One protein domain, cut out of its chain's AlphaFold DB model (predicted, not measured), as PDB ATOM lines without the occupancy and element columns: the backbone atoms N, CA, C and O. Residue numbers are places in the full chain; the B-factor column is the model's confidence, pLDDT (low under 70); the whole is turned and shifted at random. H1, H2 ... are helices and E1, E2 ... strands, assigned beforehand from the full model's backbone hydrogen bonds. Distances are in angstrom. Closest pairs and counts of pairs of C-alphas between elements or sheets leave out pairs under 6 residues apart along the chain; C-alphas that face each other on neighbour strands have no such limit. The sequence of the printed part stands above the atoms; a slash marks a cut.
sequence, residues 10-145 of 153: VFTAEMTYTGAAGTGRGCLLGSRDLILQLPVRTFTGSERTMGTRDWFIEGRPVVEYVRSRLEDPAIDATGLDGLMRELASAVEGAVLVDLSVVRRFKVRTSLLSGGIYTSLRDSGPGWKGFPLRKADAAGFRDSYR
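This is residues 10 to 145 of the 153 residues of an uncharacterized protein of Candidatus Aegiribacteria sp. MLS_C (UniProt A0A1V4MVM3). A twisted sheet of five strands, E1 to E5, forms the middle, with the helices H1 and H2 side by side over one face and, over part of the other face, the helix H3 and a small sheet of E6, E7 and E8. The two sheets are partly face to face with their strands crossed, H3 packs on both, and the hairpin of E3 and E4 reaches away from the middle at one end. The printed part has 136 residues with three named helices and eight named strands, in the order E1 E2 E3 E4 H1 H2 E5 E6 E7 E8 H3; the class is mixed, helices and strands. The larger sheet is branched, its neighbour pairs antiparallel, and the smaller has the order E6 E7 E8, also antiparallel. The whole is compact, with a radius of gyration of the C-alphas of 15.0 A and spans of 42 by 39 by 26 A.

In the larger sheet E1, residues 10 to 19, E2, residues 22 to 31, E3, residues 34 to 44, and E4, residues 51 to 54, form a meander, each strand the antiparallel neighbour of the one before. E1 bends by 81 degrees at residue 13, E2 by 77 degrees at residue 25 and E3 by 70 degrees at residue 41. E1 and E2 form a hairpin, with N 12 and O 28 at 2.9 A; in the hairpin of E2 and E3, N 29 and O 36 are 2.8 A apart. On the other side of E3 from E2 lie E4, beside residues 41 to 44, and E5, residues 95 to 98, beside residues 34 to 37; N 42 and O 53 are 2.9 A apart, N 37 and O 95 2.8 A. H1, residues 62 to 70, is on this sheet at a height of 9.8 A, over E2 and along the strands, at 2 degrees to E2 on the local plane. H2, residues 77 to 90, is on the same face at a height of 9.2 A; its closest C-alphas to E3 are those of Met 84 and Leu 36, 6.3 A. H1 and H2 are close but not clearly touching, C-alphas 70 and 80 being 7.8 A apart, at a shallow tilt of 24 degrees, opposite ways. E6, residues 104 to 109, E7, residues 114 to 119, and E8, residues 128 to 131, form a second meander, with N 106 and O 117 at 2.9 A and N 130 and O 116 at 2.7 A. The two sheets form a sandwich, two sheets face to face, their best planes 29 degrees apart and their strands at 82 degrees; the closest C-alphas of E1 and E8 are those of Thr 16 and Pro 131, 5.7 A. H3, residues 134 to 143, is on the smaller sheet at a height of 7.4 A, in two layers, a helix on one face of a sheet; its closest C-alphas to E6 are those of Arg 141 and Val 107, 5.4 A. H3 is also on the larger sheet, on the opposite face from H1 and H2, at a height of 9.5 A. In H1, H2 and H3 every O i to N i+4 pair is within hydrogen-bond range.

E3 is the longest strand, 27.3 A from C-alpha 34 to C-alpha 44 at (-25.326, -44.675, 123.840). E2 measures 24.7 A and E1 20.8 A, starting from C-alpha 10 at (-19.630, -54.972, 97.853). H2 measures 19.9 A, E6 16.6 A, E7 16.5 A and H3 14.5 A, ending with C-alpha 143 at (-14.179, -53.311, 93.853).

The two C-alphas farthest apart are those of Arg 48 and Ala 74, 46.8 A. The printed part has no cut and no long link. Its mean pLDDT is 92.2, and no printed residue is under 70.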
ATOM      1  N   VAL A  10     -20.345 -54.228  96.814       95.38
ATOM      2  CA  VAL A  10     -19.630 -54.972  97.853       95.38
ATOM      3  C   VAL A  10     -20.317 -54.740  99.191       95.38
ATOM      4  O   VAL A  10     -20.659 -53.603  99.532       95.38
ATOM      5  N   PHE A  11     -20.532 -55.802  99.963       96.75
ATOM      6  CA  PHE A  11     -21.235 -55.716 101.233       96.75
ATOM      7  C   PHE A  11     -20.431 -56.349 102.366       96.75
ATOM      8  O   PHE A  11     -19.890 -57.444 102.257       96.75
ATOM      9  N   THR A  12     -20.395 -55.680 103.516       96.38
ATOM     10  CA  THR A  12     -19.970 -56.311 104.764       96.38
ATOM     11  C   THR A  12     -21.059 -56.193 105.816       96.38
ATOM     12  O   THR A  12     -21.528 -55.108 106.165       96.38
ATOM     13  N   ALA A  13     -21.462 -57.345 106.345       95.38
ATOM     14  CA  ALA A  13     -22.469 -57.441 107.393       95.38
ATOM     15  C   ALA A  13     -21.966 -56.934 108.752       95.38
ATOM     16  O   ALA A  13     -22.767 -56.740 109.666       95.38
ATOM     17  N   GLU A  14     -20.652 -56.756 108.904       93.56
ATOM     18  CA  GLU A  14     -20.065 -56.364 110.171       93.56
ATOM     19  C   GLU A  14     -18.904 -55.391 110.002       93.56
ATOM     20  O   GLU A  14     -17.842 -55.706 109.473       93.56
ATOM     21  N   MET A  15     -19.083 -54.213 110.582       94.50
ATOM     22  CA  MET A  15     -18.056 -53.200 110.731       94.50
ATOM     23  C   MET A  15     -18.197 -52.484 112.080       94.50
ATOM     24  O   MET A  15     -19.245 -52.560 112.730       94.50
ATOM     25  N   THR A  16     -17.172 -51.737 112.493       93.31
ATOM     26  CA  THR A  16     -17.300 -50.832 113.646       93.31
ATOM     27  C   THR A  16     -18.068 -49.580 113.242       93.31
ATOM     28  O   THR A  16     -17.579 -48.762 112.467       93.31
ATOM     29  N   TYR A  17     -19.263 -49.399 113.789       93.94
ATOM     30  CA  TYR A  17     -20.057 -48.200 113.565       93.94
ATOM     31  C   TYR A  17     -19.664 -47.091 114.540       93.94
ATOM     32  O   TYR A  17     -19.598 -47.312 115.751       93.94
ATOM     33  N   THR A  18     -19.483 -45.889 114.000       91.00
ATOM     34  CA  THR A  18     -19.347 -44.646 114.762       91.00
ATOM     35  C   THR A  18     -20.119 -43.569 114.015       91.00
ATOM     36  O   THR A  18     -19.737 -43.194 112.905       91.00
ATOM     37  N   GLY A  19     -21.198 -43.066 114.607       90.69
ATOM     38  CA  GLY A  19     -22.048 -42.069 113.968       90.69
ATOM     39  C   GLY A  19     -23.029 -41.421 114.935       90.69
ATOM     40  O   GLY A  19     -22.902 -41.545 116.152       90.69
ATOM     41  N   ALA A  20     -24.014 -40.706 114.391       92.50
ATOM     42  CA  ALA A  20     -24.980 -39.953 115.193       92.50
ATOM     43  C   ALA A  20     -25.865 -40.855 116.074       92.50
ATOM     44  O   ALA A  20     -26.274 -40.438 117.152       92.50
ATOM     45  N   ALA A  21     -26.098 -42.106 115.661       92.44
ATOM     46  CA  ALA A  21     -26.855 -43.097 116.428       92.44
ATOM     47  C   ALA A  21     -26.067 -43.731 117.598       92.44
ATOM     48  O   ALA A  21     -26.595 -44.603 118.294       92.44
ATOM     49  N   GLY A  22     -24.802 -43.341 117.795       93.31
ATOM     50  CA  GLY A  22     -23.897 -43.876 118.815       93.31
ATOM     51  C   GLY A  22     -22.699 -44.623 118.225       93.31
ATOM     52  O   GLY A  22     -22.284 -44.395 117.085       93.31
ATOM     53  N   THR A  23     -22.126 -45.528 119.012       93.56
ATOM     54  CA  THR A  23     -21.008 -46.394 118.598       93.56
ATOM     55  C   THR A  23     -21.403 -47.859 118.706       93.56
ATOM     56  O   THR A  23     -22.271 -48.200 119.497       93.56
ATOM     57  N   GLY A  24     -20.811 -48.756 117.920       94.88
ATOM     58  CA  GLY A  24     -21.100 -50.187 118.035       94.88
ATOM     59  C   GLY A  24     -20.839 -50.971 116.758       94.88
ATOM     60  O   GLY A  24     -19.771 -50.857 116.159       94.88
ATOM     61  N   ARG A  25     -21.807 -51.796 116.354       96.38
ATOM     62  CA  ARG A  25     -21.765 -52.594 115.124       96.38
ATOM     63  C   ARG A  25     -22.608 -51.930 114.046       96.38
ATOM     64  O   ARG A  25     -23.718 -51.468 114.309       96.38
ATOM     65  N   GLY A  26     -22.086 -51.930 112.831       97.25
ATOM     66  CA  GLY A  26     -22.804 -51.525 111.632       97.25
ATOM     67  C   GLY A  26     -22.575 -52.506 110.499       97.25
ATOM     68  O   GLY A  26     -21.800 -53.454 110.638       97.25
ATOM     69  N   CYS A  27     -23.209 -52.233 109.370       97.75
ATOM     70  CA  CYS A  27     -22.875 -52.836 108.090       97.75
ATOM     71  C   CYS A  27     -22.497 -51.738 107.091       97.75
ATOM     72  O   CYS A  27     -22.805 -50.556 107.296       97.75
ATOM     73  N   LEU A  28     -21.785 -52.133 106.040       97.75
ATOM     74  CA  LEU A  28     -21.333 -51.236 104.984       97.75
ATOM     75  C   LEU A  28     -21.695 -51.842 103.633       97.75
ATOM     76  O   LEU A  28     -21.365 -52.995 103.368       97.75
ATOM     77  N   LEU A  29     -22.342 -51.051 102.790       97.81
ATOM     78  CA  LEU A  29     -22.650 -51.367 101.403       97.81
ATOM     79  C   LEU A  29     -21.947 -50.337 100.521       97.81
ATOM     80  O   LEU A  29     -22.073 -49.136 100.749       97.81
ATOM     81  N   GLY A  30     -21.179 -50.799  99.545       95.88
ATOM     82  CA  GLY A  30     -20.571 -49.959  98.522       95.88
ATOM     83  C   GLY A  30     -21.113 -50.312  97.146       95.88
ATOM     84  O   GLY A  30     -21.153 -51.493  96.818       95.88
ATOM     85  N   SER A  31     -21.487 -49.309  96.359       94.19
ATOM     86  CA  SER A  31     -21.617 -49.403  94.901       94.19
ATOM     87  C   SER A  31     -20.437 -48.680  94.250       94.19
ATOM     88  O   SER A  31     -19.544 -48.191  94.940       94.19
ATOM     89  N   ARG A  32     -20.408 -48.572  92.919       89.12
ATOM     90  CA  ARG A  32     -19.357 -47.810  92.228       89.12
ATOM     91  C   ARG A  32     -19.253 -46.360  92.712       89.12
ATOM     92  O   ARG A  32     -18.137 -45.872  92.862       89.12
ATOM     93  N   ASP A  33     -20.388 -45.708  92.957       91.62
ATOM     94  CA  ASP A  33     -20.462 -44.264  93.205       91.62
ATOM     95  C   ASP A  33     -20.928 -43.911  94.625       91.62
ATOM     96  O   ASP A  33     -20.779 -42.764  95.054       91.62
ATOM     97  N   LEU A  34     -21.462 -44.870  95.387       95.69
ATOM     98  CA  LEU A  34     -22.023 -44.630  96.715       95.69
ATOM     99  C   LEU A  34     -21.429 -45.554  97.776       95.69
ATOM    100  O   LEU A  34     -21.140 -46.723  97.540       95.69
ATOM    101  N   ILE A  35     -21.332 -45.043  99.003       96.75
ATOM    102  CA  ILE A  35     -21.041 -45.845 100.196       96.75
ATOM    103  C   ILE A  35     -22.101 -45.563 101.243       96.75
ATOM    104  O   ILE A  35     -22.250 -44.426 101.685       96.75
ATOM    105  N   LEU A  36     -22.796 -46.606 101.678       98.00
ATOM    106  CA  LEU A  36     -23.799 -46.558 102.725       98.00
ATOM    107  C   LEU A  36     -23.316 -47.329 103.949       98.00
ATOM    108  O   LEU A  36     -23.078 -48.532 103.891       98.00
ATOM    109  N   GLN A  37     -23.229 -46.638 105.078       97.88
ATOM    110  CA  GLN A  37     -23.076 -47.240 106.394       97.88
ATOM    111  C   GLN A  37     -24.419 -47.207 107.121       97.88
ATOM    112  O   GLN A  37     -25.042 -46.149 107.218       97.88
ATOM    113  N   LEU A  38     -24.816 -48.340 107.700       98.12
ATOM    114  CA  LEU A  38     -26.018 -48.447 108.526       98.12
ATOM    115  C   LEU A  38     -25.660 -48.927 109.938       98.12
ATOM    116  O   LEU A  38     -24.790 -49.795 110.086       98.12
ATOM    117  N   PRO A  39     -26.314 -48.396 110.986       97.62
ATOM    118  CA  PRO A  39     -26.204 -48.961 112.321       97.62
ATOM    119  C   PRO A  39     -26.907 -50.327 112.379       97.62
ATOM    120  O   PRO A  39     -27.963 -50.522 111.788       97.62
ATOM    121  N   VAL A  40     -26.318 -51.279 113.105       97.62
ATOM    122  CA  VAL A  40     -26.902 -52.613 113.356       97.62
ATOM    123  C   VAL A  40     -27.191 -52.778 114.845       97.62
ATOM    124  O   VAL A  40     -28.291 -53.154 115.237       97.62
ATOM    125  N   ARG A  41     -26.212 -52.435 115.685       97.06
ATOM    126  CA  ARG A  41     -26.346 -52.357 117.141       97.06
ATOM    127  C   ARG A  41     -25.529 -51.182 117.633       97.06
ATOM    128  O   ARG A  41     -24.320 -51.161 117.402       97.06
ATOM    129  N   THR A  42     -26.150 -50.241 118.330       96.56
ATOM    130  CA  THR A  42     -25.453 -49.081 118.889       96.56
ATOM    131  C   THR A  42     -25.541 -49.037 120.406       96.56
ATOM    132  O   THR A  42     -26.479 -49.545 121.022       96.56
ATOM    133  N   PHE A  43     -24.527 -48.426 121.000       93.44
ATOM    134  CA  PHE A  43     -24.401 -48.116 122.408       93.44
ATOM    135  C   PHE A  43     -24.426 -46.594 122.558       93.44
ATOM    136  O   PHE A  43     -23.763 -45.872 121.807       93.44
ATOM    137  N   THR A  44     -25.209 -46.105 123.515       88.31
ATOM    138  CA  THR A  44     -25.326 -44.675 123.840       88.31
ATOM    139  C   THR A  44     -25.230 -44.489 125.352       88.31
ATOM    140  O   THR A  44     -25.622 -45.376 126.104       88.31
ATOM    141  N   GLY A  45     -24.686 -43.363 125.814       81.94
ATOM    142  CA  GLY A  45     -24.420 -43.127 127.238       81.94
ATOM    143  C   GLY A  45     -23.018 -43.561 127.681       81.94
ATOM    144  O   GLY A  45     -22.163 -43.883 126.860       81.94
ATOM    145  N   SER A  46     -22.767 -43.526 128.990       73.75
ATOM    146  CA  SER A  46     -21.452 -43.795 129.588       73.75
ATOM    147  C   SER A  46     -21.580 -44.785 130.734       73.75
ATOM    148  O   SER A  46     -22.416 -44.576 131.611       73.75
ATOM    149  N   GLU A  47     -20.730 -45.813 130.766       75.94
ATOM    150  CA  GLU A  47     -20.624 -46.800 131.852       75.94
ATOM    151  C   GLU A  47     -21.992 -47.241 132.415       75.94
ATOM    152  O   GLU A  47     -22.677 -48.068 131.820       75.94
ATOM    153  N   ARG A  48     -22.420 -46.655 133.543       71.94
ATOM    154  CA  ARG A  48     -23.662 -46.983 134.258       71.94
ATOM    155  C   ARG A  48     -24.953 -46.627 133.512       71.94
ATOM    156  O   ARG A  48     -25.998 -47.155 133.871       71.94
ATOM    157  N   THR A  49     -24.903 -45.747 132.512       77.31
ATOM    158  CA  THR A  49     -26.062 -45.336 131.696       77.31
ATOM    159  C   THR A  49     -25.998 -45.869 130.268       77.31
ATOM    160  O   THR A  49     -26.720 -45.379 129.401       77.31
ATOM    161  N   MET A  50     -25.130 -46.852 130.003       84.50
ATOM    162  CA  MET A  50     -24.954 -47.404 128.663       84.50
ATOM    163  C   MET A  50     -26.224 -48.137 128.200       84.50
ATOM    164  O   MET A  50     -26.506 -49.260 128.615       84.50
ATOM    165  N   GLY A  51     -26.987 -47.498 127.318       89.00
ATOM    166  CA  GLY A  51     -28.118 -48.090 126.618       89.00
ATOM    167  C   GLY A  51     -27.652 -48.834 125.373       89.00
ATOM    168  O   GLY A  51     -26.783 -48.351 124.649       89.00
ATOM    169  N   THR A  52     -28.243 -50.000 125.110       94.44
ATOM    170  CA  THR A  52     -28.038 -50.762 123.867       94.44
ATOM    171  C   THR A  52     -29.290 -50.656 123.005       94.44
ATOM    172  O   THR A  52     -30.393 -50.869 123.504       94.44
ATOM    173  N   ARG A  53     -29.128 -50.352 121.715       94.94
ATOM    174  CA  ARG A  53     -30.211 -50.314 120.726       94.94
ATOM    175  C   ARG A  53     -29.869 -51.222 119.554       94.94
ATOM    176  O   ARG A  53     -28.856 -51.018 118.887       94.94
ATOM    177  N   ASP A  54     -30.729 -52.200 119.308       96.94
ATOM    178  CA  ASP A  54     -30.712 -53.006 118.090       96.94
ATOM    179  C   ASP A  54     -31.561 -52.335 117.009       96.94
ATOM    180  O   ASP A  54     -32.625 -51.776 117.292       96.94
ATOM    181  N   TRP A  55     -31.064 -52.362 115.777       97.00
ATOM    182  CA  TRP A  55     -31.682 -51.688 114.645       97.00
ATOM    183  C   TRP A  55     -32.417 -52.682 113.754       97.00
ATOM    184  O   TRP A  55     -31.908 -53.762 113.437       97.00
ATOM    185  N   PHE A  56     -33.613 -52.282 113.327       96.94
ATOM    186  CA  PHE A  56     -34.506 -53.085 112.502       96.94
ATOM    187  C   PHE A  56     -35.122 -52.223 111.401       96.94
ATOM    188  O   PHE A  56     -35.401 -51.045 111.620       96.94
ATOM    189  N   ILE A  57     -35.368 -52.828 110.241       96.38
ATOM    190  CA  ILE A  57     -36.102 -52.234 109.118       96.38
ATOM    191  C   ILE A  57     -37.254 -53.181 108.812       96.38
ATOM    192  O   ILE A  57     -37.036 -54.379 108.633       96.38
ATOM    193  N   GLU A  58     -38.484 -52.663 108.827       95.19
ATOM    194  CA  GLU A  58     -39.700 -53.472 108.640       95.19
ATOM    195  C   GLU A  58     -39.737 -54.717 109.553       95.19
ATOM    196  O   GLU A  58     -40.076 -55.822 109.134       95.19
ATOM    197  N   GLY A  59     -39.315 -54.560 110.813       95.62
ATOM    198  CA  GLY A  59     -39.292 -55.643 111.803       95.62
ATOM    199  C   GLY A  59     -38.180 -56.685 111.622       95.62
ATOM    200  O   GLY A  59     -38.106 -57.615 112.419       95.62
ATOM    201  N   ARG A  60     -37.293 -56.535 110.629       96.75
ATOM    202  CA  ARG A  60     -36.160 -57.441 110.373       96.75
ATOM    203  C   ARG A  60     -34.828 -56.804 110.771       96.75
ATOM    204  O   ARG A  60     -34.683 -55.590 110.608       96.75
ATOM    205  N   PRO A  61     -33.842 -57.573 111.268       97.31
ATOM    206  CA  PRO A  61     -32.497 -57.055 111.503       97.31
ATOM    207  C   PRO A  61     -31.937 -56.381 110.246       97.31
ATOM    208  O   PRO A  61     -32.071 -56.919 109.147       97.31
ATOM    209  N   VAL A  62     -31.280 -55.224 110.397       97.31
ATOM    210  CA  VAL A  62     -30.800 -54.404 109.258       97.31
ATOM    211  C   VAL A  62     -30.019 -55.223 108.225       97.31
ATOM    212  O   VAL A  62     -30.259 -55.100 107.028       97.31
ATOM    213  N   VAL A  63     -29.105 -56.089 108.673       97.56
ATOM    214  CA  VAL A  63     -28.286 -56.927 107.779       97.56
ATOM    215  C   VAL A  63     -29.143 -57.883 106.950       97.56
ATOM    216  O   VAL A  63     -28.898 -58.040 105.757       97.56
ATOM    217  N   GLU A  64     -30.134 -58.522 107.570       97.75
ATOM    218  CA  GLU A  64     -31.033 -59.464 106.894       97.75
ATOM    219  C   GLU A  64     -31.929 -58.740 105.893       97.75
ATOM    220  O   GLU A  64     -32.109 -59.211 104.773       97.75
ATOM    221  N   TYR A  65     -32.432 -57.561 106.271       97.38
ATOM    222  CA  TYR A  65     -33.198 -56.709 105.370       97.38
ATOM    223  C   TYR A  65     -32.383 -56.364 104.120       97.38
ATOM    224  O   TYR A  65     -32.811 -56.677 103.010       97.38
ATOM    225  N   VAL A  66     -31.186 -55.792 104.294       97.25
ATOM    226  CA  VAL A  66     -30.323 -55.370 103.180       97.25
ATOM    227  C   VAL A  66     -29.970 -56.551 102.279       97.25
ATOM    228  O   VAL A  66     -30.140 -56.441 101.069       97.25
ATOM    229  N   ARG A  67     -29.567 -57.697 102.845       96.62
ATOM    230  CA  ARG A  67     -29.290 -58.912 102.057       96.62
ATOM    231  C   ARG A  67     -30.492 -59.348 101.229       96.62
ATOM    232  O   ARG A  67     -30.348 -59.538 100.031       96.62
ATOM    233  N   SER A  68     -31.682 -59.400 101.832       96.12
ATOM    234  CA  SER A  68     -32.894 -59.807 101.111       96.12
ATOM    235  C   SER A  68     -33.253 -58.876  99.950       96.12
ATOM    236  O   SER A  68     -33.846 -59.321  98.974       96.12
ATOM    237  N   ARG A  69     -32.906 -57.583 100.043       95.62
ATOM    238  CA  ARG A  69     -33.084 -56.639  98.934       95.62
ATOM    239  C   ARG A  69     -32.031 -56.868  97.853       95.62
ATOM    240  O   ARG A  69     -32.389 -56.906  96.691       95.62
ATOM    241  N   LEU A  70     -30.765 -57.070  98.216       94.88
ATOM    242  CA  LEU A  70     -29.689 -57.339  97.251       94.88
ATOM    243  C   LEU A  70     -29.873 -58.671  96.498       94.88
ATOM    244  O   LEU A  70     -29.410 -58.801  95.373       94.88
ATOM    245  N   GLU A  71     -30.561 -59.638  97.103       94.25
ATOM    246  CA  GLU A  71     -30.930 -60.921  96.484       94.25
ATOM    247  C   GLU A  71     -32.174 -60.827  95.576       94.25
ATOM    248  O   GLU A  71     -32.503 -61.792  94.885       94.25
ATOM    249  N   ASP A  72     -32.878 -59.689  95.563       93.88
ATOM    250  CA  ASP A  72     -34.054 -59.475  94.718       93.88
ATOM    251  C   ASP A  72     -33.630 -59.357  93.239       93.88
ATOM    252  O   ASP A  72     -32.949 -58.395  92.868       93.88
ATOM    253  N   PRO A  73     -34.054 -60.282  92.356       91.81
ATOM    254  CA  PRO A  73     -33.651 -60.275  90.952       91.81
ATOM    255  C   PRO A  73     -34.171 -59.060  90.171       91.81
ATOM    256  O   PRO A  73     -33.726 -58.829  89.044       91.81
ATOM    257  N   ALA A  74     -35.114 -58.294  90.731       91.81
ATOM    258  CA  ALA A  74     -35.597 -57.053  90.139       91.81
ATOM    259  C   ALA A  74     -34.663 -55.853  90.386       91.81
ATOM    260  O   ALA A  74     -34.818 -54.835  89.711       91.81
ATOM    261  N   ILE A  75     -33.709 -55.943  91.324       92.38
ATOM    262  CA  ILE A  75     -32.764 -54.855  91.589       92.38
ATOM    263  C   ILE A  75     -31.631 -54.878  90.563       92.38
ATOM    264  O   ILE A  75     -30.826 -55.805  90.504       92.38
ATOM    265  N   ASP A  76     -31.557 -53.805  89.777       92.25
ATOM    266  CA  ASP A  76     -30.416 -53.467  88.931       92.25
ATOM    267  C   ASP A  76     -29.555 -52.360  89.572       92.25
ATOM    268  O   ASP A  76     -29.821 -51.910  90.686       92.25
ATOM    269  N   ALA A  77     -28.514 -51.899  88.874       87.25
ATOM    270  CA  ALA A  77     -27.607 -50.870  89.385       87.25
ATOM    271  C   ALA A  77     -28.308 -49.537  89.731       87.25
ATOM    272  O   ALA A  77     -27.955 -48.892  90.714       87.25
ATOM    273  N   THR A  78     -29.329 -49.128  88.965       87.31
ATOM    274  CA  THR A  78     -30.099 -47.909  89.285       87.31
ATOM    275  C   THR A  78     -30.990 -48.144  90.505       87.31
ATOM    276  O   THR A  78     -31.102 -47.277  91.374       87.31
ATOM    277  N   GLY A  79     -31.582 -49.336  90.607       93.00
ATOM    278  CA  GLY A  79     -32.324 -49.783  91.780       93.00
ATOM    279  C   GLY A  79     -31.461 -49.859  93.042       93.00
ATOM    280  O   GLY A  79     -31.939 -49.505  94.117       93.00
ATOM    281  N   LEU A  80     -30.189 -50.248  92.922       95.69
ATOM    282  CA  LEU A  80     -29.235 -50.295  94.029       95.69
ATOM    283  C   LEU A  80     -28.959 -48.901  94.599       95.69
ATOM    284  O   LEU A  80     -29.048 -48.704  95.811       95.69
ATOM    285  N   ASP A  81     -28.678 -47.919  93.744       95.31
ATOM    286  CA  ASP A  81     -28.458 -46.539  94.189       95.31
ATOM    287  C   ASP A  81     -29.725 -45.942  94.820       95.31
ATOM    288  O   ASP A  81     -29.655 -45.252  95.845       95.31
ATOM    289  N   GLY A  82     -30.892 -46.242  94.236       96.38
ATOM    290  CA  GLY A  82     -32.198 -45.898  94.796       96.38
ATOM    291  C   GLY A  82     -32.386 -46.478  96.198       96.38
ATOM    292  O   GLY A  82     -32.662 -45.728  97.134       96.38
ATOM    293  N   LEU A  83     -32.134 -47.781  96.363       96.56
ATOM    294  CA  LEU A  83     -32.185 -48.486  97.643       96.56
ATOM    295  C   LEU A  83     -31.241 -47.852  98.672       96.56
ATOM    296  O   LEU A  83     -31.631 -47.621  99.814       96.56
ATOM    297  N   MET A  84     -30.000 -47.539  98.290       98.12
ATOM    298  CA  MET A  84     -29.031 -46.947  99.214       98.12
ATOM    299  C   MET A  84     -29.475 -45.567  99.712       98.12
ATOM    300  O   MET A  84     -29.328 -45.255 100.896       98.12
ATOM    301  N   ARG A  85     -30.035 -44.737  98.825       97.94
ATOM    302  CA  ARG A  85     -30.570 -43.411  99.175       97.94
ATOM    303  C   ARG A  85     -31.825 -43.513 100.037       97.94
ATOM    304  O   ARG A  85     -31.942 -42.781 101.018       97.94
ATOM    305  N   GLU A  86     -32.720 -44.439  99.708       97.19
ATOM    306  CA  GLU A  86     -33.915 -44.736 100.496       97.19
ATOM    307  C   GLU A  86     -33.534 -45.136 101.927       97.19
ATOM    308  O   GLU A  86     -33.943 -44.475 102.883       97.19
ATOM    309  N   LEU A  87     -32.661 -46.134 102.080       97.56
ATOM    310  CA  LEU A  87     -32.173 -46.600 103.380       97.56
ATOM    311  C   LEU A  87     -31.493 -45.485 104.179       97.56
ATOM    312  O   LEU A  87     -31.722 -45.361 105.382       97.56
ATOM    313  N   ALA A  88     -30.691 -44.647 103.518       97.25
ATOM    314  CA  ALA A  88     -30.049 -43.502 104.154       97.25
ATOM    315  C   ALA A  88     -31.050 -42.475 104.701       97.25
ATOM    316  O   ALA A  88     -30.762 -41.814 105.697       97.25
ATOM    317  N   SER A  89     -32.209 -42.332 104.053       96.31
ATOM    318  CA  SER A  89     -33.275 -41.431 104.496       96.31
ATOM    319  C   SER A  89     -34.172 -42.039 105.579       96.31
ATOM    320  O   SER A  89     -34.659 -41.314 106.445       96.31
ATOM    321  N   ALA A  90     -34.374 -43.359 105.547       93.69
ATOM    322  CA  ALA A  90     -35.292 -44.066 106.435       93.69
ATOM    323  C   ALA A  90     -34.654 -44.469 107.773       93.69
ATOM    324  O   ALA A  90     -35.342 -44.557 108.791       93.69
ATOM    325  N   VAL A  91     -33.345 -44.733 107.787       95.94
ATOM    326  CA  VAL A  91     -32.640 -45.243 108.966       95.94
ATOM    327  C   VAL A  91     -31.904 -44.110 109.671       95.94
ATOM    328  O   VAL A  91     -30.918 -43.565 109.178       95.94
ATOM    329  N   GLU A  92     -32.359 -43.780 110.878       94.44
ATOM    330  CA  GLU A  92     -31.684 -42.816 111.747       94.44
ATOM    331  C   GLU A  92     -30.207 -43.208 111.959       94.44
ATOM    332  O   GLU A  92     -29.872 -44.348 112.272       94.44
ATOM    333  N   GLY A  93     -29.299 -42.245 111.776       93.56
ATOM    334  CA  GLY A  93     -27.857 -42.461 111.909       93.56
ATOM    335  C   GLY A  93     -27.194 -43.158 110.717       93.56
ATOM    336  O   GLY A  93     -25.974 -43.353 110.748       93.56
ATOM    337  N   ALA A  94     -27.935 -43.502 109.663       97.12
ATOM    338  CA  ALA A  94     -27.332 -43.917 108.409       97.12
ATOM    339  C   ALA A  94     -26.421 -42.823 107.841       97.12
ATOM    340  O   ALA A  94     -26.632 -41.621 108.022       97.12
ATOM    341  N   VAL A  95     -25.378 -43.252 107.142       96.50
ATOM    342  CA  VAL A  95     -24.445 -42.359 106.466       96.50
ATOM    343  C   VAL A  95     -24.330 -42.804 105.026       96.50
ATOM    344  O   VAL A  95     -23.767 -43.861 104.759       96.50
ATOM    345  N   LEU A  96     -24.776 -41.949 104.113       97.06
ATOM    346  CA  LEU A  96     -24.488 -42.080 102.694       97.06
ATOM    347  C   LEU A  96     -23.348 -41.137 102.308       97.06
ATOM    348  O   LEU A  96     -23.346 -39.959 102.672       97.06
ATOM    349  N   VAL A  97     -22.377 -41.656 101.570       96.00
ATOM    350  CA  VAL A  97     -21.303 -40.883 100.954       96.00
ATOM    351  C   VAL A  97     -21.431 -41.012  99.450       96.00
ATOM    352  O   VAL A  97     -21.367 -42.117  98.922       96.00
ATOM    353  N   ASP A  98     -21.572 -39.870  98.788       95.06
ATOM    354  CA  ASP A  98     -21.525 -39.765  97.336       95.06
ATOM    355  C   ASP A  98     -20.071 -39.556  96.894       95.06
ATOM    356  O   ASP A  98     -19.430 -38.570  97.271       95.06
ATOM    357  N   LEU A  99     -19.514 -40.513  96.153       92.44
ATOM    358  CA  LEU A  99     -18.112 -40.487  95.743       92.44
ATOM    359  C   LEU A  99     -17.830 -39.424  94.676       92.44
ATOM    360  O   LEU A  99     -16.671 -39.031  94.535       92.44
ATOM    361  N   SER A 100     -18.851 -38.885  94.000       91.31
ATOM    362  CA  SER A 100     -18.678 -37.793  93.028       91.31
ATOM    363  C   SER A 100     -18.201 -36.487  93.677       91.31
ATOM    364  O   SER A 100     -17.503 -35.692  93.046       91.31
ATOM    365  N   VAL A 101     -18.522 -36.277  94.961       90.94
ATOM    366  CA  VAL A 101     -18.081 -35.105  95.738       90.94
ATOM    367  C   VAL A 101     -16.852 -35.395  96.604       90.94
ATOM    368  O   VAL A 101     -16.289 -34.484  97.221       90.94
ATOM    369  N   VAL A 102     -16.408 -36.656  96.662       91.69
ATOM    370  CA  VAL A 102     -15.216 -37.059  97.409       91.69
ATOM    371  C   VAL A 102     -13.968 -36.660  96.631       91.69
ATOM    372  O   VAL A 102     -13.717 -37.112  95.520       91.69
ATOM    373  N   ARG A 103     -13.131 -35.836  97.262       89.69
ATOM    374  CA  ARG A 103     -11.850 -35.396  96.694       89.69
ATOM    375  C   ARG A 103     -10.763 -36.448  96.831       89.69
ATOM    376  O   ARG A 103      -9.858 -36.523  96.007       89.69
ATOM    377  N   ARG A 104     -10.815 -37.244  97.903       89.69
ATOM    378  CA  ARG A 104      -9.837 -38.301  98.161       89.69
ATOM    379  C   ARG A 104     -10.499 -39.524  98.757       89.69
ATOM    380  O   ARG A 104     -11.193 -39.429  99.769       89.69
ATOM    381  N   PHE A 105     -10.184 -40.670  98.183       91.44
ATOM    382  CA  PHE A 105     -10.663 -41.968  98.616       91.44
ATOM    383  C   PHE A 105      -9.489 -42.929  98.795       91.44
ATOM    384  O   PHE A 105      -8.566 -42.955  97.984       91.44
ATOM    385  N   LYS A 106      -9.507 -43.704  99.881       91.06
ATOM    386  CA  LYS A 106      -8.507 -44.734 100.167       91.06
ATOM    387  C   LYS A 106      -9.168 -45.952 100.781       91.06
ATOM    388  O   LYS A 106      -9.924 -45.822 101.740       91.06
ATOM    389  N   VAL A 107      -8.769 -47.132 100.324       91.88
ATOM    390  CA  VAL A 107      -9.038 -48.386 101.034       91.88
ATOM    391  C   VAL A 107      -7.733 -48.882 101.638       91.88
ATOM    392  O   VAL A 107      -6.750 -49.093 100.930       91.88
ATOM    393  N   ARG A 108      -7.692 -49.036 102.962       90.94
ATOM    394  CA  ARG A 108      -6.534 -49.590 103.671       90.94
ATOM    395  C   ARG A 108      -6.774 -51.056 103.984       90.94
ATOM    396  O   ARG A 108      -7.818 -51.417 104.515       90.94
ATOM    397  N   THR A 109      -5.762 -51.874 103.718       89.62
ATOM    398  CA  THR A 109      -5.759 -53.322 103.983       89.62
ATOM    399  C   THR A 109      -4.517 -53.750 104.779       89.62
ATOM    400  O   THR A 109      -4.043 -54.881 104.637       89.62
ATOM    401  N   SER A 110      -3.913 -52.835 105.549       84.88
ATOM    402  CA  SER A 110      -2.656 -53.095 106.262       84.88
ATOM    403  C   SER A 110      -2.876 -53.964 107.507       84.88
ATOM    404  O   SER A 110      -4.001 -54.171 107.953       84.88
ATOM    405  N   LEU A 111      -1.784 -54.484 108.080       74.56
ATOM    406  CA  LEU A 111      -1.813 -55.326 109.287       74.56
ATOM    407  C   LEU A 111      -2.419 -54.619 110.509       74.56
ATOM    408  O   LEU A 111      -3.064 -55.272 111.319       74.56
ATOM    409  N   LEU A 112      -2.216 -53.303 110.631       76.19
ATOM    410  CA  LEU A 112      -2.617 -52.510 111.799       76.19
ATOM    411  C   LEU A 112      -3.897 -51.691 111.572       76.19
ATOM    412  O   LEU A 112      -4.455 -51.159 112.525       76.19
ATOM    413  N   SER A 113      -4.360 -51.551 110.323       76.06
ATOM    414  CA  SER A 113      -5.568 -50.782 110.007       76.06
ATOM    415  C   SER A 113      -6.239 -51.276 108.723       76.06
ATOM    416  O   SER A 113      -5.630 -51.246 107.650       76.06
ATOM    417  N   GLY A 114      -7.511 -51.663 108.832       87.75
ATOM    418  CA  GLY A 114      -8.393 -51.998 107.714       87.75
ATOM    419  C   GLY A 114      -9.561 -51.015 107.626       87.75
ATOM    420  O   GLY A 114     -10.063 -50.565 108.657       87.75
ATOM    421  N   GLY A 115      -9.981 -50.635 106.422       92.88
ATOM    422  CA  GLY A 115     -11.171 -49.799 106.254       92.88
ATOM    423  C   GLY A 115     -11.159 -48.896 105.035       92.88
ATOM    424  O   GLY A 115     -10.168 -48.804 104.310       92.88
ATOM    425  N   ILE A 116     -12.270 -48.196 104.859       93.69
ATOM    426  CA  ILE A 116     -12.441 -47.171 103.835       93.69
ATOM    427  C   ILE A 116     -12.266 -45.799 104.467       93.69
ATOM    428  O   ILE A 116     -12.719 -45.561 105.581       93.69
ATOM    429  N   TYR A 117     -11.617 -44.889 103.756       93.25
ATOM    430  CA  TYR A 117     -11.391 -43.528 104.206       93.25
ATOM    431  C   TYR A 117     -11.742 -42.571 103.074       93.25
ATOM    432  O   TYR A 117     -11.216 -42.695 101.967       93.25
ATOM    433  N   THR A 118     -12.614 -41.608 103.353       93.69
ATOM    434  CA  THR A 118     -13.036 -40.570 102.406       93.69
ATOM    435  C   THR A 118     -12.692 -39.188 102.949       93.69
ATOM    436  O   THR A 118     -12.673 -38.967 104.159       93.69
ATOM    437  N   SER A 119     -12.397 -38.239 102.067       93.00
ATOM    438  CA  SER A 119     -12.198 -36.832 102.415       93.00
ATOM    439  C   SER A 119     -12.815 -35.944 101.344       93.00
ATOM    440  O   SER A 119     -12.586 -36.138 100.150       93.00
ATOM    441  N   LEU A 120     -13.558 -34.931 101.788       91.94
ATOM    442  CA  LEU A 120     -14.091 -33.862 100.932       91.94
ATOM    443  C   LEU A 120     -13.057 -32.753 100.672       91.94
ATOM    444  O   LEU A 120     -13.332 -31.804  99.946       91.94
ATOM    445  N   ARG A 121     -11.873 -32.852 101.288       88.81
ATOM    446  CA  ARG A 121     -10.758 -31.911 101.139       88.81
ATOM    447  C   ARG A 121      -9.644 -32.517 100.298       88.81
ATOM    448  O   ARG A 121      -9.325 -33.700 100.460       88.81
ATOM    449  N   ASP A 122      -8.993 -31.675  99.501       85.50
ATOM    450  CA  ASP A 122      -7.824 -32.042  98.693       85.50
ATOM    451  C   ASP A 122      -6.556 -32.248  99.544       85.50
ATOM    452  O   ASP A 122      -5.673 -33.032  99.196       85.50
ATOM    453  N   SER A 123      -6.456 -31.603 100.709       84.12
ATOM    454  CA  SER A 123      -5.307 -31.728 101.614       84.12
ATOM    455  C   SER A 123      -5.687 -31.509 103.085       84.12
ATOM    456  O   SER A 123      -6.782 -31.047 103.407       84.12
ATOM    457  N   GLY A 124      -4.777 -31.882 103.993       80.25
ATOM    458  CA  GLY A 124      -4.936 -31.668 105.435       80.25
ATOM    459  C   GLY A 124      -5.835 -32.684 106.165       80.25
ATOM    460  O   GLY A 124      -6.154 -33.747 105.624       80.25
ATOM    461  N   PRO A 125      -6.197 -32.393 107.432       82.81
ATOM    462  CA  PRO A 125      -7.085 -33.231 108.234       82.81
ATOM    463  C   PRO A 125      -8.530 -33.158 107.715       82.81
ATOM    464  O   PRO A 125      -8.959 -32.123 107.199       82.81
ATOM    465  N   GLY A 126      -9.292 -34.241 107.890       85.75
ATOM    466  CA  GLY A 126     -10.690 -34.323 107.438       85.75
ATOM    467  C   GLY A 126     -11.121 -35.679 106.878       85.75
ATOM    468  O   GLY A 126     -12.070 -35.739 106.103       85.75
ATOM    469  N   TRP A 127     -10.422 -36.759 107.231       91.31
ATOM    470  CA  TRP A 127     -10.807 -38.100 106.808       91.31
ATOM    471  C   TRP A 127     -11.990 -38.609 107.624       91.31
ATOM    472  O   TRP A 127     -11.945 -38.615 108.853       91.31
ATOM    473  N   LYS A 128     -13.006 -39.109 106.929       92.12
ATOM    474  CA  LYS A 128     -14.047 -39.956 107.496       92.12
ATOM    475  C   LYS A 128     -13.665 -41.410 107.256       92.12
ATOM    476  O   LYS A 128     -13.445 -41.804 106.115       92.12
ATOM    477  N   GLY A 129     -13.529 -42.175 108.333       92.75
ATOM    478  CA  GLY A 129     -13.152 -43.584 108.281       92.75
ATOM    479  C   GLY A 129     -14.345 -44.508 108.507       92.75
ATOM    480  O   GLY A 129     -15.183 -44.241 109.364       92.75
ATOM    481  N   PHE A 130     -14.359 -45.620 107.783       94.25
ATOM    482  CA  PHE A 130     -15.247 -46.763 107.956       94.25
ATOM    483  C   PHE A 130     -14.357 -47.973 108.269       94.25
ATOM    484  O   PHE A 130     -13.829 -48.596 107.342       94.25
ATOM    485  N   PRO A 131     -14.087 -48.263 109.556       92.62
ATOM    486  CA  PRO A 131     -13.187 -49.344 109.941       92.62
ATOM    487  C   PRO A 131     -13.761 -50.703 109.546       92.62
ATOM    488  O   PRO A 131     -14.899 -51.020 109.887       92.62
ATOM    489  N   LEU A 132     -12.955 -51.512 108.863       92.00
ATOM    490  CA  LEU A 132     -13.330 -52.841 108.379       92.00
ATOM    491  C   LEU A 132     -12.328 -53.883 108.862       92.00
ATOM    492  O   LEU A 132     -11.151 -53.579 109.089       92.00
ATOM    493  N   ARG A 133     -12.767 -55.143 108.942       89.75
ATOM    494  CA  ARG A 133     -11.824 -56.254 109.080       89.75
ATOM    495  C   ARG A 133     -10.987 -56.355 107.806       89.75
ATOM    496  O   ARG A 133     -11.394 -55.933 106.725       89.75
ATOM    497  N   LYS A 134      -9.795 -56.938 107.928       86.38
ATOM    498  CA  LYS A 134      -8.833 -57.021 106.820       86.38
ATOM    499  C   LYS A 134      -9.395 -57.746 105.588       86.38
ATOM    500  O   LYS A 134      -9.117 -57.312 104.474       86.38
ATOM    501  N   ALA A 135     -10.151 -58.828 105.795       86.62
ATOM    502  CA  ALA A 135     -10.756 -59.603 104.711       86.62
ATOM    503  C   ALA A 135     -11.803 -58.779 103.951       86.62
ATOM    504  O   ALA A 135     -11.702 -58.654 102.735       86.62
ATOM    505  N   ASP A 136     -12.721 -58.127 104.671       90.81
ATOM    506  CA  ASP A 136     -13.724 -57.242 104.072       90.81
ATOM    507  C   ASP A 136     -13.049 -56.096 103.306       90.81
ATOM    508  O   ASP A 136     -13.319 -55.879 102.128       90.81
ATOM    509  N   ALA A 137     -12.079 -55.415 103.925       91.69
ATOM    510  CA  ALA A 137     -11.358 -54.312 103.293       91.69
ATOM    511  C   ALA A 137     -10.673 -54.705 101.968       91.69
ATOM    512  O   ALA A 137     -10.522 -53.854 101.092       91.69
ATOM    513  N   ALA A 138     -10.251 -55.964 101.807       90.06
ATOM    514  CA  ALA A 138      -9.679 -56.447 100.554       90.06
ATOM    515  C   ALA A 138     -10.724 -56.491  99.427       90.06
ATOM    516  O   ALA A 138     -10.433 -55.987  98.344       90.06
ATOM    517  N   GLY A 139     -11.938 -56.980  99.704       89.44
ATOM    518  CA  GLY A 139     -13.045 -56.969  98.739       89.44
ATOM    519  C   GLY A 139     -13.412 -55.549  98.304       89.44
ATOM    520  O   GLY A 139     -13.488 -55.259  97.112       89.44
ATOM    521  N   PHE A 140     -13.501 -54.618  99.260       92.19
ATOM    522  CA  PHE A 140     -13.715 -53.199  98.958       92.19
ATOM    523  C   PHE A 140     -12.574 -52.609  98.112       92.19
ATOM    524  O   PHE A 140     -12.819 -51.875  97.159       92.19
ATOM    525  N   ARG A 141     -11.313 -52.928  98.419       92.31
ATOM    526  CA  ARG A 141     -10.165 -52.439  97.639       92.31
ATOM    527  C   ARG A 141     -10.225 -52.916  96.190       92.31
ATOM    528  O   ARG A 141      -9.876 -52.150  95.297       92.31
ATOM    529  N   ASP A 142     -10.605 -54.169  95.974       90.00
ATOM    530  CA  ASP A 142     -10.662 -54.742  94.635       90.00
ATOM    531  C   ASP A 142     -11.845 -54.170  93.833       90.00
ATOM    532  O   ASP A 142     -11.637 -53.784  92.686       90.00
ATOM    533  N   SER A 143     -13.008 -53.967  94.465       89.44
ATOM    534  CA  SER A 143     -14.179 -53.311  93.853       89.44
ATOM    535  C   SER A 143     -13.909 -51.852  93.441       89.44
ATOM    536  O   SER A 143     -14.288 -51.428  92.352       89.44
ATOM    537  N   TYR A 144     -13.168 -51.084  94.249       89.56
ATOM    538  CA  TYR A 144     -12.835 -49.684  93.937       89.56
ATOM    539  C   TYR A 144     -11.508 -49.490  93.192       89.56
ATOM    540  O   TYR A 144     -11.022 -48.359  93.054       89.56
ATOM    541  N   ARG A 145     -10.876 -50.568  92.717       86.00
ATOM    542  CA  ARG A 145      -9.609 -50.467  91.991       86.00
ATOM    543  C   ARG A 145      -9.802 -49.640  90.716       86.00
ATOM    544  O   ARG A 145     -10.605 -49.979  89.859       86.00
TER     545      ARG A 145